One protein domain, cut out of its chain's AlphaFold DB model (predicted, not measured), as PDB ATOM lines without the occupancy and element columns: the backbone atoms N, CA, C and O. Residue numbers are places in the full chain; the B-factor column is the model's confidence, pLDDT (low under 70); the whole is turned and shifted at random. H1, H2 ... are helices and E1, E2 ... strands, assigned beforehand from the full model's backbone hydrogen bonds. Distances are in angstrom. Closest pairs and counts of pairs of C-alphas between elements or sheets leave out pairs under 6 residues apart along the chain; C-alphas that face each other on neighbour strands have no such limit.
ATOM      1  N   ARG A   6     -37.582 -49.780 -14.978       96.75
ATOM      2  CA  ARG A   6     -37.836 -49.978 -16.411       96.75
ATOM      3  C   ARG A   6     -39.308 -49.728 -16.677       96.75
ATOM      4  O   ARG A   6     -40.163 -50.373 -16.074       96.75
ATOM      5  N   ILE A   7     -39.586 -48.826 -17.606       97.69
ATOM      6  CA  ILE A   7     -40.948 -48.471 -17.992       97.69
ATOM      7  C   ILE A   7     -41.146 -48.896 -19.438       97.69
ATOM      8  O   ILE A   7     -40.513 -48.356 -20.343       97.69
ATOM      9  N   VAL A   8     -42.015 -49.879 -19.645       97.75
ATOM     10  CA  VAL A   8     -42.493 -50.309 -20.960       97.75
ATOM     11  C   VAL A   8     -43.721 -49.487 -21.301       97.75
ATOM     12  O   VAL A   8     -44.644 -49.376 -20.490       97.75
ATOM     13  N   TYR A   9     -43.750 -48.933 -22.504       98.12
ATOM     14  CA  TYR A   9     -44.812 -48.032 -22.929       98.12
ATOM     15  C   TYR A   9     -45.158 -48.226 -24.403       98.12
ATOM     16  O   TYR A   9     -44.376 -48.756 -25.193       98.12
ATOM     17  N   ASP A  10     -46.361 -47.800 -24.768       97.12
ATOM     18  CA  ASP A  10     -46.806 -47.759 -26.151       97.12
ATOM     19  C   ASP A  10     -46.078 -46.636 -26.909       97.12
ATOM     20  O   ASP A  10     -46.157 -45.466 -26.535       97.12
ATOM     21  N   ASN A  11     -45.367 -46.977 -27.986       94.88
ATOM     22  CA  ASN A  11     -44.498 -46.033 -28.701       94.88
ATOM     23  C   ASN A  11     -45.259 -44.938 -29.479       94.88
ATOM     24  O   ASN A  11     -44.639 -44.000 -29.969       94.88
ATOM     25  N   GLN A  12     -46.580 -45.052 -29.640       94.75
ATOM     26  CA  GLN A  12     -47.385 -44.032 -30.323       94.75
ATOM     27  C   GLN A  12     -48.024 -43.061 -29.332       94.75
ATOM     28  O   GLN A  12     -48.071 -41.860 -29.576       94.75
ATOM     29  N   THR A  13     -48.529 -43.588 -28.221       95.94
ATOM     30  CA  THR A  13     -49.344 -42.843 -27.255       95.94
ATOM     31  C   THR A  13     -48.594 -42.482 -25.981       95.94
ATOM     32  O   THR A  13     -49.091 -41.678 -25.201       95.94
ATOM     33  N   GLY A  14     -47.437 -43.097 -25.724       96.25
ATOM     34  CA  GLY A  14     -46.697 -42.904 -24.478       96.25
ATOM     35  C   GLY A  14     -47.294 -43.623 -23.271       96.25
ATOM     36  O   GLY A  14     -46.758 -43.539 -22.164       96.25
ATOM     37  N   LYS A  15     -48.412 -44.335 -23.451       97.38
ATOM     38  CA  LYS A  15     -49.136 -44.983 -22.359       97.38
ATOM     39  C   LYS A  15     -48.282 -46.077 -21.723       97.38
ATOM     40  O   LYS A  15     -47.818 -46.983 -22.412       97.38
ATOM     41  N   VAL A  16     -48.141 -46.026 -20.400       97.25
ATOM     42  CA  VAL A  16     -47.428 -47.047 -19.624       97.25
ATOM     43  C   VAL A  16     -48.171 -48.379 -19.701       97.25
ATOM     44  O   VAL A  16     -49.381 -48.453 -19.473       97.25
ATOM     45  N   ILE A  17     -47.424 -49.428 -20.030       97.12
ATOM     46  CA  ILE A  17     -47.882 -50.819 -20.090       97.12
ATOM     47  C   ILE A  17     -47.370 -51.579 -18.866       97.12
ATOM     48  O   ILE A  17     -48.124 -52.329 -18.250       97.12
ATOM     49  N   LEU A  18     -46.098 -51.375 -18.508       96.44
ATOM     50  CA  LEU A  18     -45.457 -52.009 -17.359       96.44
ATOM     51  C   LEU A  18     -44.443 -51.053 -16.729       96.44
ATOM     52  O   LEU A  18     -43.603 -50.500 -17.431       96.44
ATOM     53  N   ASP A  19     -44.487 -50.930 -15.408       96.75
ATOM     54  CA  ASP A  19     -43.446 -50.312 -14.584       96.75
ATOM     55  C   ASP A  19     -42.893 -51.393 -13.657       96.75
ATOM     56  O   ASP A  19     -43.644 -52.005 -12.896       96.75
ATOM     57  N   THR A  20     -41.595 -51.673 -13.748       95.00
ATOM     58  CA  THR A  20     -40.961 -52.711 -12.924       95.00
ATOM     59  C   THR A  20     -40.686 -52.262 -11.492       95.00
ATOM     60  O   THR A  20     -40.313 -53.094 -10.669       95.00
ATOM     61  N   GLY A  21     -40.779 -50.964 -11.198       94.81
ATOM     62  CA  GLY A  21     -40.216 -50.402  -9.978       94.81
ATOM     63  C   GLY A  21     -38.685 -50.493  -9.938       94.81
ATOM     64  O   GLY A  21     -38.026 -50.901 -10.904       94.81
ATOM     65  N   GLU A  22     -38.120 -50.063  -8.811       96.06
ATOM     66  CA  GLU A  22     -36.689 -50.170  -8.517       96.06
ATOM     67  C   GLU A  22     -36.351 -51.529  -7.900       96.06
ATOM     68  O   GLU A  22     -37.174 -52.130  -7.212       96.06
ATOM     69  N   GLN A  23     -35.114 -51.979  -8.101       94.75
ATOM     70  CA  GLN A  23     -34.603 -53.224  -7.537       94.75
ATOM     71  C   GLN A  23     -33.312 -52.957  -6.757       94.75
ATOM     72  O   GLN A  23     -32.358 -52.398  -7.296       94.75
ATOM     73  N   THR A  24     -33.278 -53.349  -5.483       93.19
ATOM     74  CA  THR A  24     -32.181 -53.042  -4.540       93.19
ATOM     75  C   THR A  24     -31.168 -54.176  -4.355       93.19
ATOM     76  O   THR A  24     -30.206 -54.044  -3.606       93.19
ATOM     77  N   ASP A  25     -31.377 -55.311  -5.010       91.94
ATOM     78  CA  ASP A  25     -30.622 -56.549  -4.807       91.94
ATOM     79  C   ASP A  25     -30.422 -57.329  -6.114       91.94
ATOM     80  O   ASP A  25     -30.270 -58.548  -6.116       91.94
ATOM     81  N   ALA A  26     -30.386 -56.623  -7.247       91.62
ATOM     82  CA  ALA A  26     -30.200 -57.259  -8.542       91.62
ATOM     83  C   ALA A  26     -28.857 -58.003  -8.604       91.62
ATOM     84  O   ALA A  26     -27.803 -57.460  -8.246       91.62
ATOM     85  N   THR A  27     -28.902 -59.250  -9.064       93.75
ATOM     86  CA  THR A  27     -27.725 -60.112  -9.243       93.75
ATOM     87  C   THR A  27     -27.034 -59.882 -10.583       93.75
ATOM     88  O   THR A  27     -25.866 -60.229 -10.733       93.75
ATOM     89  N   GLU A  28     -27.735 -59.278 -11.541       94.00
ATOM     90  CA  GLU A  28     -27.276 -59.006 -12.901       94.00
ATOM     91  C   GLU A  28     -27.932 -57.735 -13.463       94.00
ATOM     92  O   GLU A  28     -28.941 -57.265 -12.936       94.00
ATOM     93  N   GLU A  29     -27.338 -57.180 -14.521       92.00
ATOM     94  CA  GLU A  29     -27.884 -56.039 -15.268       92.00
ATOM     95  C   GLU A  29     -29.158 -56.420 -16.030       92.00
ATOM     96  O   GLU A  29     -29.368 -57.585 -16.383       92.00
ATOM     97  N   ARG A  30     -30.006 -55.433 -16.354       90.38
ATOM     98  CA  ARG A  30     -31.211 -55.730 -17.138       90.38
ATOM     99  C   ARG A  30     -30.848 -56.179 -18.556       90.38
ATOM    100  O   ARG A  30     -30.125 -55.466 -19.255       90.38
ATOM    101  N   PRO A  31     -31.440 -57.279 -19.055       93.00
ATOM    102  CA  PRO A  31     -31.253 -57.671 -20.441       93.00
ATOM    103  C   PRO A  31     -31.829 -56.610 -21.383       93.00
ATOM    104  O   PRO A  31     -32.836 -55.956 -21.084       93.00
ATOM    105  N   VAL A  32     -31.212 -56.464 -22.553       93.62
ATOM    106  CA  VAL A  32     -31.758 -55.644 -23.638       93.62
ATOM    107  C   VAL A  32     -32.923 -56.395 -24.276       93.62
ATOM    108  O   VAL A  32     -32.778 -57.551 -24.674       93.62
ATOM    109  N   TRP A  33     -34.083 -55.748 -24.383       93.38
ATOM    110  CA  TRP A  33     -35.245 -56.337 -25.049       93.38
ATOM    111  C   TRP A  33     -35.382 -55.802 -26.469       93.38
ATOM    112  O   TRP A  33     -35.752 -54.652 -26.689       93.38
ATOM    113  N   ASN A  34     -35.122 -56.655 -27.455       92.19
ATOM    114  CA  ASN A  34     -35.337 -56.301 -28.854       92.19
ATOM    115  C   ASN A  34     -36.834 -56.342 -29.192       92.19
ATOM    116  O   ASN A  34     -37.530 -57.290 -28.838       92.19
ATOM    117  N   GLY A  35     -37.324 -55.319 -29.895       91.00
ATOM    118  CA  GLY A  35     -38.723 -55.231 -30.333       91.00
ATOM    119  C   GLY A  35     -39.716 -54.759 -29.265       91.00
ATOM    120  O   GLY A  35     -40.898 -54.619 -29.567       91.00
ATOM    121  N   ILE A  36     -39.257 -54.472 -28.043       93.69
ATOM    122  CA  ILE A  36     -40.072 -53.890 -26.972       93.69
ATOM    123  C   ILE A  36     -39.627 -52.446 -26.760       93.69
ATOM    124  O   ILE A  36     -38.434 -52.168 -26.669       93.69
ATOM    125  N   THR A  37     -40.584 -51.522 -26.671       96.19
ATOM    126  CA  THR A  37     -40.287 -50.112 -26.392       96.19
ATOM    127  C   THR A  37     -40.260 -49.890 -24.886       96.19
ATOM    128  O   THR A  37     -41.253 -50.141 -24.201       96.19
ATOM    129  N   TYR A  38     -39.121 -49.441 -24.364       96.88
ATOM    130  CA  TYR A  38     -38.954 -49.139 -22.949       96.88
ATOM    131  C   TYR A  38     -37.929 -48.025 -22.724       96.88
ATOM    132  O   TYR A  38     -37.092 -47.747 -23.586       96.88
ATOM    133  N   ILE A  39     -37.992 -47.418 -21.542       96.62
ATOM    134  CA  ILE A  39     -36.926 -46.588 -20.978       96.62
ATOM    135  C   ILE A  39     -36.417 -47.225 -19.689       96.62
ATOM    136  O   ILE A  39     -37.196 -47.807 -18.930       96.62
ATOM    137  N   ASP A  40     -35.115 -47.109 -19.456       96.31
ATOM    138  CA  ASP A  40     -34.490 -47.429 -18.177       96.31
ATOM    139  C   ASP A  40     -34.127 -46.126 -17.476       96.31
ATOM    140  O   ASP A  40     -33.469 -45.258 -18.048       96.31
ATOM    141  N   LEU A  41     -34.583 -45.994 -16.238       96.25
ATOM    142  CA  LEU A  41     -34.229 -44.906 -15.348       96.25
ATOM    143  C   LEU A  41     -33.115 -45.352 -14.405       96.25
ATOM    144  O   LEU A  41     -33.023 -46.528 -14.043       96.25
ATOM    145  N   GLU A  42     -32.301 -44.397 -13.967       95.50
ATOM    146  CA  GLU A  42     -31.318 -44.630 -12.913       95.50
ATOM    147  C   GLU A  42     -32.002 -44.928 -11.574       95.50
ATOM    148  O   GLU A  42     -33.145 -44.536 -11.322       95.50
ATOM    149  N   TYR A  43     -31.298 -45.644 -10.700       96.12
ATOM    150  CA  TYR A  43     -31.785 -45.904  -9.351       96.12
ATOM    151  C   TYR A  43     -31.944 -44.591  -8.570       96.12
ATOM    152  O   TYR A  43     -31.009 -43.797  -8.491       96.12
ATOM    153  N   GLY A  44     -33.120 -44.368  -7.983       94.94
ATOM    154  CA  GLY A  44     -33.475 -43.146  -7.265       94.94
ATOM    155  C   GLY A  44     -34.024 -42.021  -8.146       94.94
ATOM    156  O   GLY A  44     -34.374 -40.962  -7.616       94.94
ATOM    157  N   ALA A  45     -34.121 -42.208  -9.466       96.06
ATOM    158  CA  ALA A  45     -34.656 -41.189 -10.362       96.06
ATOM    159  C   ALA A  45     -36.135 -40.897 -10.058       96.06
ATOM    160  O   ALA A  45     -36.955 -41.812  -9.963       96.06
ATOM    161  N   TYR A  46     -36.474 -39.609  -9.943       94.81
ATOM    162  CA  TYR A  46     -37.834 -39.124  -9.664       94.81
ATOM    163  C   TYR A  46     -38.480 -39.758  -8.421       94.81
ATOM    164  O   TYR A  46     -39.672 -40.073  -8.404       94.81
ATOM    165  N   LYS A  47     -37.676 -40.016  -7.381       92.69
ATOM    166  CA  LYS A  47     -38.115 -40.687  -6.148       92.69
ATOM    167  C   LYS A  47     -39.357 -40.031  -5.536       92.69
ATOM    168  O   LYS A  47     -40.302 -40.729  -5.164       92.69
ATOM    169  N   ASP A  48     -39.363 -38.705  -5.457       90.69
ATOM    170  CA  ASP A  48     -40.444 -37.949  -4.830       90.69
ATOM    171  C   ASP A  48     -41.711 -37.962  -5.686       90.69
ATOM    172  O   ASP A  48     -42.814 -38.102  -5.153       90.69
ATOM    173  N   GLU A  49     -41.579 -37.845  -7.004       95.06
ATOM    174  CA  GLU A  49     -42.688 -37.901  -7.948       95.06
ATOM    175  C   GLU A  49     -43.306 -39.299  -7.976       95.06
ATOM    176  O   GLU A  49     -44.510 -39.427  -7.772       95.06
ATOM    177  N   PHE A  50     -42.504 -40.359  -8.116       95.44
ATOM    178  CA  PHE A  50     -43.007 -41.735  -8.115       95.44
ATOM    179  C   PHE A  50     -43.626 -42.161  -6.780       95.44
ATOM    180  O   PHE A  50     -44.489 -43.034  -6.773       95.44
ATOM    181  N   SER A  51     -43.225 -41.565  -5.652       93.06
ATOM    182  CA  SER A  51     -43.878 -41.839  -4.362       93.06
ATOM    183  C   SER A  51     -45.293 -41.260  -4.259       93.06
ATOM    184  O   SER A  51     -46.080 -41.701  -3.426       93.06
ATOM    185  N   ARG A  52     -45.618 -40.276  -5.106       94.06
ATOM    186  CA  ARG A  52     -46.882 -39.528  -5.084       94.06
ATOM    187  C   ARG A  52     -47.677 -39.671  -6.374       94.06
ATOM    188  O   ARG A  52     -48.746 -39.084  -6.485       94.06
ATOM    189  N   VAL A  53     -47.164 -40.378  -7.374       95.50
ATOM    190  CA  VAL A  53     -47.776 -40.399  -8.699       95.50
ATOM    191  C   VAL A  53     -49.125 -41.104  -8.679       95.50
ATOM    192  O   VAL A  53     -49.257 -42.226  -8.196       95.50
ATOM    193  N   ILE A  54     -50.133 -40.426  -9.222       94.44
ATOM    194  CA  ILE A  54     -51.452 -40.996  -9.510       94.44
ATOM    195  C   ILE A  54     -51.471 -41.461 -10.964       94.44
ATOM    196  O   ILE A  54     -51.927 -42.564 -11.268       94.44
ATOM    197  N   LYS A  55     -50.950 -40.625 -11.867       95.88
ATOM    198  CA  LYS A  55     -50.926 -40.888 -13.302       95.88
ATOM    199  C   LYS A  55     -49.687 -40.280 -13.947       95.88
ATOM    200  O   LYS A  55     -49.296 -39.158 -13.633       95.88
ATOM    201  N   TYR A  56     -49.091 -41.024 -14.869       98.00
ATOM    202  CA  TYR A  56     -47.981 -40.562 -15.687       98.00
ATOM    203  C   TYR A  56     -47.947 -41.306 -17.022       98.00
ATOM    204  O   TYR A  56     -48.570 -42.363 -17.182       98.00
ATOM    205  N   HIS A  57     -47.184 -40.762 -17.962       97.75
ATOM    206  CA  HIS A  57     -46.880 -41.384 -19.242       97.75
ATOM    207  C   HIS A  57     -45.409 -41.162 -19.615       97.75
ATOM    208  O   HIS A  57     -44.660 -40.489 -18.904       97.75
ATOM    209  N   VAL A  58     -44.977 -41.766 -20.717       97.88
ATOM    210  CA  VAL A  58     -43.660 -41.521 -21.312       97.88
ATOM    211  C   VAL A  58     -43.852 -40.700 -22.575       97.88
ATOM    212  O   VAL A  58     -44.631 -41.096 -23.431       97.88
ATOM    213  N   ASP A  59     -43.131 -39.593 -22.729       96.94
ATOM    214  CA  ASP A  59     -43.039 -38.899 -24.014       96.94
ATOM    215  C   ASP A  59     -42.224 -39.777 -24.987       96.94
ATOM    216  O   ASP A  59     -41.020 -39.958 -24.764       96.94
ATOM    217  N   PRO A  60     -42.818 -40.333 -26.063       93.44
ATOM    218  CA  PRO A  60     -42.097 -41.227 -26.970       93.44
ATOM    219  C   PRO A  60     -40.991 -40.529 -27.773       93.44
ATOM    220  O   PRO A  60     -40.039 -41.186 -28.195       93.44
ATOM    221  N   THR A  61     -41.106 -39.214 -27.979       93.38
ATOM    222  CA  THR A  61     -40.151 -38.413 -28.758       93.38
ATOM    223  C   THR A  61     -38.929 -38.082 -27.914       93.38
ATOM    224  O   THR A  61     -37.798 -38.312 -28.339       93.38
ATOM    225  N   ALA A  62     -39.161 -37.572 -26.702       93.81
ATOM    226  CA  ALA A  62     -38.093 -37.208 -25.774       93.81
ATOM    227  C   ALA A  62     -37.523 -38.417 -25.012       93.81
ATOM    228  O   ALA A  62     -36.412 -38.344 -24.492       93.81
ATOM    229  N   LYS A  63     -38.266 -39.532 -24.966       91.94
ATOM    230  CA  LYS A  63     -37.973 -40.718 -24.145       91.94
ATOM    231  C   LYS A  63     -37.810 -40.366 -22.665       91.94
ATOM    232  O   LYS A  63     -36.904 -40.850 -21.989       91.94
ATOM    233  N   THR A  64     -38.705 -39.521 -22.164       95.38
ATOM    234  CA  THR A  64     -38.714 -39.044 -20.775       95.38
ATOM    235  C   THR A  64     -40.049 -39.326 -20.107       95.38
ATOM    236  O   THR A  64     -41.089 -39.353 -20.762       95.38
ATOM    237  N   VAL A  65     -40.036 -39.499 -18.787       96.81
ATOM    238  CA  VAL A  65     -41.261 -39.631 -17.991       96.81
ATOM    239  C   VAL A  65     -41.919 -38.267 -17.811       96.81
ATOM    240  O   VAL A  65     -41.247 -37.291 -17.485       96.81
ATOM    241  N   VAL A  66     -43.237 -38.219 -17.989       97.12
ATOM    242  CA  VAL A  66     -44.075 -37.044 -17.758       97.12
ATOM    243  C   VAL A  66     -45.135 -37.398 -16.720       97.12
ATOM    244  O   VAL A  66     -45.963 -38.283 -16.933       97.12
ATOM    245  N   PHE A  67     -45.101 -36.709 -15.581       96.88
ATOM    246  CA  PHE A  67     -46.046 -36.904 -14.483       96.88
ATOM    247  C   PHE A  67     -47.298 -36.053 -14.707       96.88
ATOM    248  O   PHE A  67     -47.267 -34.839 -14.518       96.88
ATOM    249  N   ASP A  68     -48.396 -36.697 -15.105       95.88
ATOM    250  CA  ASP A  68     -49.667 -36.027 -15.405       95.88
ATOM    251  C   ASP A  68     -50.396 -35.589 -14.131       95.88
ATOM    252  O   ASP A  68     -51.016 -34.529 -14.086       95.88
ATOM    253  N   GLU A  69     -50.341 -36.426 -13.093       95.38
ATOM    254  CA  GLU A  69     -51.044 -36.197 -11.838       95.38
ATOM    255  C   GLU A  69     -50.244 -36.753 -10.657       95.38
ATOM    256  O   GLU A  69     -49.899 -37.939 -10.611       95.38
ATOM    257  N   LEU A  70     -49.971 -35.886  -9.681       94.38
ATOM    258  CA  LEU A  70     -49.282 -36.216  -8.437       94.38
ATOM    259  C   LEU A  70     -50.187 -35.896  -7.247       94.38
ATOM    260  O   LEU A  70     -50.822 -34.842  -7.203       94.38
ATOM    261  N   GLN A  71     -50.165 -36.756  -6.232       90.75
ATOM    262  CA  GLN A  71     -50.677 -36.418  -4.916       90.75
ATOM    263  C   GLN A  71     -49.946 -35.173  -4.391       90.75
ATOM    264  O   GLN A  71     -48.716 -35.055  -4.541       90.75
TER     265      GLN A  71
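AT A GLANCE: This is residues 6 to 71 of the 116 residues of an uncharacterized protein of Clostridium kluyveri (UniProt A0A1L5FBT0). A small three-stranded sheet, E2, E1 and E3, stands next to a longer two-stranded hairpin, E4 and E5, with the short helix H1 at one end of that hairpin, where E4 begins and E5 ends. On the side away from the hairpin, residues 20 to 37 make one wide loop between E2 and E3, with no named element in it. The printed part has 66 residues, with the order E1, E2, E3, H1, E4, E5 along the chain. Both sheets are antiparallel, and the class is mostly strand, though under half of the residues are in named elements. The whole is compact, with a radius of gyration of the C-alphas of 12.2 A and spans of 33 by 27 by 17 A.

IN THESE COORDINATES: E1 is residues 6 to 9, 9.7 A long from first to last C-alpha, beginning at C-alpha 6 at (-37.836, -49.978, -16.411). E2 is residues 16 to 19, 7.2 A, and E3 is residues 38 to 40, 6.8 A. H1 is residues 47 to 52, 8.9 A, beginning at C-alpha 47 at (-38.115, -40.687, -6.148). E4 is residues 53 to 59, 16.1 A. E5 is residues 64 to 70, 16.5 A, ending at C-alpha 70 at (-49.282, -36.216, -8.437).

HOW THE PARTS SIT: The larger sheet runs E2, E1, E3, with E2 and E3 as edge strands. E1 and E2 form a hairpin, antiparallel at 167 degrees; N 8 and O 18 are within hydrogen-bond range at 2.8 A. E1 and E3 are antiparallel at 158 degrees, with N 7 and O 39 at 2.9 A and N 39 and O 7 at 2.9 A. The closest C-alphas of E2 and E4 are those of Val 16 and His 57, 5.7 A apart. The closest of E1 and E4 are those of Tyr 9 and Val 58, 6.8 A apart. E3 and E4 are only just apart, at 8.4 A, while E2 and E5 are apart. E4 and E5 form a hairpin, antiparallel at 153 degrees, with N 57 and O 66 at 2.9 A and N 66 and O 57 at 2.8 A. The closest C-alphas of H1 and E5 are those of Arg 52 and Leu 70, 5.3 A apart. H1 is not on the three-stranded sheet. In H1, 1 of 2 O i to N i+4 pairs is within hydrogen-bond range.

THE WHOLE: The two C-alphas farthest apart are those of Asn 34 and Gln 71, at 34.7 A. The printed part has no cut. The link E2 to E3, 18 residues, is long; its C-alphas lie 8 to 20 A from the mean of the C-alphas. The links H1 to E4 and E4 to E5 are tight, and those from E1 to E2 and from E3 to H1 are short. The mean pLDDT of the printed part is 95.0, and no printed residue is under 70.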